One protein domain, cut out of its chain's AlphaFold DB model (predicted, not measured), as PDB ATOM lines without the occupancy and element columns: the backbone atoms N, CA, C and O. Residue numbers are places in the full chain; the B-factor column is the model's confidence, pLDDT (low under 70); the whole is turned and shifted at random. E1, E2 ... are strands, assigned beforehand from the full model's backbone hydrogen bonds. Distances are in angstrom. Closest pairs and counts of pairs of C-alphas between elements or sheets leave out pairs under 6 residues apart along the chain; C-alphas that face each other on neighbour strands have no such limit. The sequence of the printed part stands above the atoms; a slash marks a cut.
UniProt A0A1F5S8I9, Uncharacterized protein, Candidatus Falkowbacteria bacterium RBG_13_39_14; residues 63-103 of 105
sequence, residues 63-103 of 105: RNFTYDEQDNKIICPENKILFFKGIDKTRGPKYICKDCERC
ATOM      1  N   ARG A  63      21.365  15.498  -5.350       89.81
ATOM      2  CA  ARG A  63      22.598  16.195  -4.952       89.81
ATOM      3  C   ARG A  63      22.350  17.343  -3.976       89.81
ATOM      4  O   ARG A  63      23.251  17.701  -3.230       89.81
ATOM      5  N   ASN A  64      21.131  17.877  -3.940       91.06
ATOM      6  CA  ASN A  64      20.746  18.962  -3.037       91.06
ATOM      7  C   ASN A  64      20.189  18.454  -1.693       91.06
ATOM      8  O   ASN A  64      19.753  19.253  -0.865       91.06
ATOM      9  N   PHE A  65      20.156  17.138  -1.468       92.75
ATOM     10  CA  PHE A  65      19.742  16.557  -0.193       92.75
ATOM     11  C   PHE A  65      20.963  16.387   0.703       92.75
ATOM     12  O   PHE A  65      22.006  15.904   0.268       92.75
ATOM     13  N   THR A  66      20.816  16.753   1.971       94.25
ATOM     14  CA  THR A  66      21.874  16.607   2.974       94.25
ATOM     15  C   THR A  66      21.580  15.394   3.841       94.25
ATOM     16  O   THR A  66      20.443  15.198   4.269       94.25
ATOM     17  N   TYR A  67      22.593  14.577   4.105       93.06
ATOM     18  CA  TYR A  67      22.504  13.505   5.087       93.06
ATOM     19  C   TYR A  67      23.179  13.955   6.382       93.06
ATOM     20  O   TYR A  67      24.353  14.314   6.384       93.06
ATOM     21  N   ASP A  68      22.409  13.972   7.462       90.31
ATOM     22  CA  ASP A  68      22.873  14.229   8.817       90.31
ATOM     23  C   ASP A  68      23.253  12.892   9.460       90.31
ATOM     24  O   ASP A  68      22.386  12.075   9.789       90.31
ATOM     25  N   GLU A  69      24.558  12.662   9.604       90.31
ATOM     26  CA  GLU A  69      25.104  11.435  10.187       90.31
ATOM     27  C   GLU A  69      24.859  11.328  11.697       90.31
ATOM     28  O   GLU A  69      24.741  10.213  12.204       90.31
ATOM     29  N   GLN A  70      24.771  12.454  12.417       90.62
ATOM     30  CA  GLN A  70      24.606  12.450  13.876       90.62
ATOM     31  C   GLN A  70      23.227  11.926  14.258       90.62
ATOM     32  O   GLN A  70      23.078  11.114  15.171       90.62
ATOM     33  N   ASP A  71      22.224  12.375  13.515       85.81
ATOM     34  CA  ASP A  71      20.833  12.039  13.749       85.81
ATOM     35  C   ASP A  71      20.297  10.938  12.816       85.81
ATOM     36  O   ASP A  71      19.144  10.525  12.965       85.81
ATOM     37  N   ASN A  72      21.110  10.461  11.860       85.88
ATOM     38  CA  ASN A  72      20.721   9.526  10.796       85.88
ATOM     39  C   ASN A  72      19.458  10.006  10.049       85.88
ATOM     40  O   ASN A  72      18.450   9.298   9.933       85.88
ATOM     41  N   LYS A  73      19.487  11.260   9.588       88.75
ATOM     42  CA  LYS A  73      18.353  11.932   8.933       88.75
ATOM     43  C   LYS A  73      18.737  12.413   7.545       88.75
ATOM     44  O   LYS A  73      19.848  12.865   7.309       88.75
ATOM     45  N   ILE A  74      17.780  12.372   6.623       91.25
ATOM     46  CA  ILE A  74      17.922  12.998   5.306       91.25
ATOM     47  C   ILE A  74      17.132  14.302   5.334       91.25
ATOM     48  O   ILE A  74      15.946  14.305   5.664       91.25
ATOM     49  N   ILE A  75      17.780  15.402   4.982       92.00
ATOM     50  CA  ILE A  75      17.220  16.748   4.938       92.00
ATOM     51  C   ILE A  75      17.062  17.135   3.469       92.00
ATOM     52  O   ILE A  75      18.006  17.043   2.682       92.00
ATOM     53  N   CYS A  76      15.852  17.530   3.077       90.56
ATOM     54  CA  CYS A  76      15.591  17.996   1.720       90.56
ATOM     55  C   CYS A  76      16.022  19.464   1.522       90.56
ATOM     56  O   CYS A  76      16.231  20.172   2.508       90.56
ATOM     57  N   PRO A  77      16.068  19.958   0.272       89.62
ATOM     58  CA  PRO A  77      16.451  21.341  -0.047       89.62
ATOM     59  C   PRO A  77      15.601  22.424   0.644       89.62
ATOM     60  O   PRO A  77      16.045  23.552   0.809       89.62
ATOM     61  N   GLU A  78      14.386  22.079   1.084       89.12
ATOM     62  CA  GLU A  78      13.484  22.950   1.856       89.12
ATOM     63  C   GLU A  78      13.734  22.885   3.376       89.12
ATOM     64  O   GLU A  78      12.877  23.286   4.164       89.12
ATOM     65  N   ASN A  79      14.863  22.318   3.811       88.69
ATOM     66  CA  ASN A  79      15.217  22.085   5.216       88.69
ATOM     67  C   ASN A  79      14.208  21.212   5.988       88.69
ATOM     68  O   ASN A  79      14.085  21.310   7.209       88.69
ATOM     69  N   LYS A  80      13.478  20.331   5.291       89.56
ATOM     70  CA  LYS A  80      12.554  19.378   5.925       89.56
ATOM     71  C   LYS A  80      13.205  18.009   6.069       89.56
ATOM     72  O   LYS A  80      13.778  17.480   5.120       89.56
ATOM     73  N   ILE A  81      13.035  17.406   7.243       91.31
ATOM     74  CA  ILE A  81      13.470  16.034   7.519       91.31
ATOM     75  C   ILE A  81      12.570  15.054   6.758       91.31
ATOM     76  O   ILE A  81      11.337  15.132   6.825       91.31
ATOM     77  N   LEU A  82      13.190  14.117   6.047       90.69
ATOM     78  CA  LEU A  82      12.514  13.010   5.395       90.69
ATOM     79  C   LEU A  82      12.501  11.780   6.299       90.69
ATOM     80  O   LEU A  82      13.518  11.388   6.865       90.69
ATOM     81  N   PHE A  83      11.349  11.124   6.357       88.50
ATOM     82  CA  PHE A  83      11.152   9.884   7.095       88.50
ATOM     83  C   PHE A  83      10.970   8.723   6.124       88.50
ATOM     84  O   PHE A  83      10.365   8.875   5.057       88.50
ATOM     85  N   PHE A  84      11.476   7.552   6.500       87.81
ATOM     86  CA  PHE A  84      11.271   6.330   5.734       87.81
ATOM     87  C   PHE A  84       9.774   5.994   5.654       87.81
ATOM     88  O   PHE A  84       9.100   5.868   6.674       87.81
ATOM     89  N   LYS A  85       9.253   5.855   4.431       87.69
ATOM     90  CA  LYS A  85       7.848   5.509   4.156       87.69
ATOM     91  C   LYS A  85       7.674   4.039   3.768       87.69
ATOM     92  O   LYS A  85       6.589   3.494   3.933       87.69
ATOM     93  N   GLY A  86       8.709   3.407   3.215       88.56
ATOM     94  CA  GLY A  86       8.655   2.027   2.734       88.56
ATOM     95  C   GLY A  86       9.618   1.771   1.578       88.56
ATOM     96  O   GLY A  86      10.436   2.622   1.239       88.56
ATOM     97  N   ILE A  87       9.505   0.600   0.955       92.50
ATOM     98  CA  ILE A  87      10.337   0.193  -0.185       92.50
ATOM     99  C   ILE A  87       9.475   0.155  -1.444       92.50
ATOM    100  O   ILE A  87       8.460  -0.540  -1.496       92.50
ATOM    101  N   ASP A  88       9.891   0.890  -2.466       89.88
ATOM    102  CA  ASP A  88       9.368   0.777  -3.819       89.88
ATOM    103  C   ASP A  88      10.078  -0.372  -4.550       89.88
ATOM    104  O   ASP A  88      11.308  -0.452  -4.552       89.88
ATOM    105  N   LYS A  89       9.314  -1.259  -5.199       85.31
ATOM    106  CA  LYS A  89       9.864  -2.439  -5.895       85.31
ATOM    107  C   LYS A  89      10.806  -2.081  -7.051       85.31
ATOM    108  O   LYS A  89      11.604  -2.917  -7.456       85.31
ATOM    109  N   THR A  90      10.695  -0.869  -7.591       82.75
ATOM    110  CA  THR A  90      11.464  -0.401  -8.751       82.75
ATOM    111  C   THR A  90      12.520   0.639  -8.384       82.75
ATOM    112  O   THR A  90      13.591   0.651  -8.984       82.75
ATOM    113  N   ARG A  91      12.240   1.502  -7.400       79.94
ATOM    114  CA  ARG A  91      13.094   2.650  -7.039       79.94
ATOM    115  C   ARG A  91      13.831   2.491  -5.709       79.94
ATOM    116  O   ARG A  91      14.662   3.333  -5.386       79.94
ATOM    117  N   GLY A  92      13.556   1.428  -4.953       87.88
ATOM    118  CA  GLY A  92      14.181   1.182  -3.655       87.88
ATOM    119  C   GLY A  92      13.533   1.982  -2.513       87.88
ATOM    120  O   GLY A  92      12.331   2.252  -2.557       87.88
ATOM    121  N   PRO A  93      14.275   2.314  -1.443       87.56
ATOM    122  CA  PRO A  93      13.710   2.937  -0.250       87.56
ATOM    123  C   PRO A  93      13.140   4.328  -0.556       87.56
ATOM    124  O   PRO A  93      13.782   5.170  -1.180       87.56
ATOM    125  N   LYS A  94      11.916   4.571  -0.087       87.88
ATOM    126  CA  LYS A  94      11.175   5.813  -0.282       87.88
ATOM    127  C   LYS A  94      11.167   6.618   1.009       87.88
ATOM    128  O   LYS A  94      10.707   6.131   2.041       87.88
ATOM    129  N   TYR A  95      11.592   7.872   0.913       87.69
ATOM    130  CA  TYR A  95      11.595   8.832   2.012       87.69
ATOM    131  C   TYR A  95      10.650   9.999   1.692       87.69
ATOM    132  O   TYR A  95      10.587  10.443   0.545       87.69
ATOM    133  N   ILE A  96       9.878  10.469   2.674       86.88
ATOM    134  CA  ILE A  96       8.934  11.586   2.509       86.88
ATOM    135  C   ILE A  96       8.926  12.477   3.758       86.88
ATOM    136  O   ILE A  96       9.050  11.978   4.876       86.88
ATOM    137  N   CYS A  97       8.735  13.787   3.593       87.06
ATOM    138  CA  CYS A  97       8.375  14.670   4.705       87.06
ATOM    139  C   CYS A  97       6.846  14.727   4.877       87.06
ATOM    140  O   CYS A  97       6.092  14.463   3.939       87.06
ATOM    141  N   LYS A  98       6.374  15.069   6.081       78.69
ATOM    142  CA  LYS A  98       4.935  15.081   6.411       78.69
ATOM    143  C   LYS A  98       4.131  16.075   5.564       78.69
ATOM    144  O   LYS A  98       3.009  15.774   5.183       78.69
ATOM    145  N   ASP A  99       4.738  17.205   5.211       79.50
ATOM    146  CA  ASP A  99       4.069  18.323   4.535       79.50
ATOM    147  C   ASP A  99       4.462  18.461   3.055       79.50
ATOM    148  O   ASP A  99       4.398  19.556   2.495       79.50
ATOM    149  N   CYS A 100       4.919  17.375   2.419       73.94
ATOM    150  CA  CYS A 100       5.386  17.409   1.028       73.94
ATOM    151  C   CYS A 100       4.283  17.840   0.047       73.94
ATOM    152  O   CYS A 100       4.561  18.533  -0.923       73.94
ATOM    153  N   GLU A 101       3.029  17.469   0.320       70.75
ATOM    154  CA  GLU A 101       1.863  17.788  -0.521       70.75
ATOM    155  C   GLU A 101       1.514  19.285  -0.533       70.75
ATOM    156  O   GLU A 101       0.761  19.736  -1.389       70.75
ATOM    157  N   ARG A 102       2.060  20.060   0.412       74.81
ATOM    158  CA  ARG A 102       1.830  21.506   0.549       74.81
ATOM    159  C   ARG A 102       3.074  22.340   0.226       74.81
ATOM    160  O   ARG A 102       3.061  23.548   0.447       74.81
ATOM    161  N   CYS A 103       4.163  21.718  -0.233       67.81
ATOM    162  CA  CYS A 103       5.369  22.451  -0.612       67.81
ATOM    163  C   CYS A 103       5.152  23.199  -1.937       67.81
ATOM    164  O   CYS A 103       4.623  22.601  -2.876       67.81
TER     165      CYS A 103
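What this domain is: This is residues 63 to 103 of the 105 residues of an uncharacterized protein of Candidatus Falkowbacteria bacterium RBG_13_39_14 (UniProt A0A1F5S8I9). A short hairpin of E1 and E2 is joined to a longer, bent hairpin of E3 and E4, and the four strands make one small sheet curled like part of a barrel. E2 pairs with only the first two residues of E3, and the rest of the long hairpin reaches away from the short one. The 41 printed residues have no named helix and the strands E1, E2, E3, E4 in that order along the chain and across the sheet, antiparallel throughout; the class is all strand, with 19 residues, under half, in named elements. The whole is only just compact, close to loose, with a radius of gyration of the C-alphas of 10.7 A and spans of 27 by 27 by 18 A.

Where its parts are: E1 is residues 66 to 68, 6.4 A long, beginning at C-alpha 66 (21.874, 16.607, 2.974). E2 is residues 73 to 75, also 6.4 A. E3, residues 81 to 88, is 19.4 A long and bends by 57 degrees at residue 85. E4, residues 92 to 96, is 13.2 A long and ends at C-alpha 96 (8.934, 11.586, 2.509).

How they stand to each other: The strands form a meander, each the antiparallel neighbour of the one before. In the hairpin E1 and E2, N 68 and O 73 are within hydrogen-bond range at 2.8 A. In the hairpin E2 and E3, N 82 and O 74 are 2.8 A apart, also within range. In the hairpin E3 and E4, N 85 and O 94 are within range at 2.8 A. The pairing is staggered: E3 pairs with E2 over residues 81 to 82 and with E4 over 83 to 88. E1 and E4 are edge strands and are apart.

The domain as a whole: The two C-alphas farthest apart, those of Gln 70 and Thr 90, are 29.2 A apart. The printed part has no cut, and its three links between strands are tight. Mean pLDDT of the printed part is 86.8, and residue 103 alone is under 70.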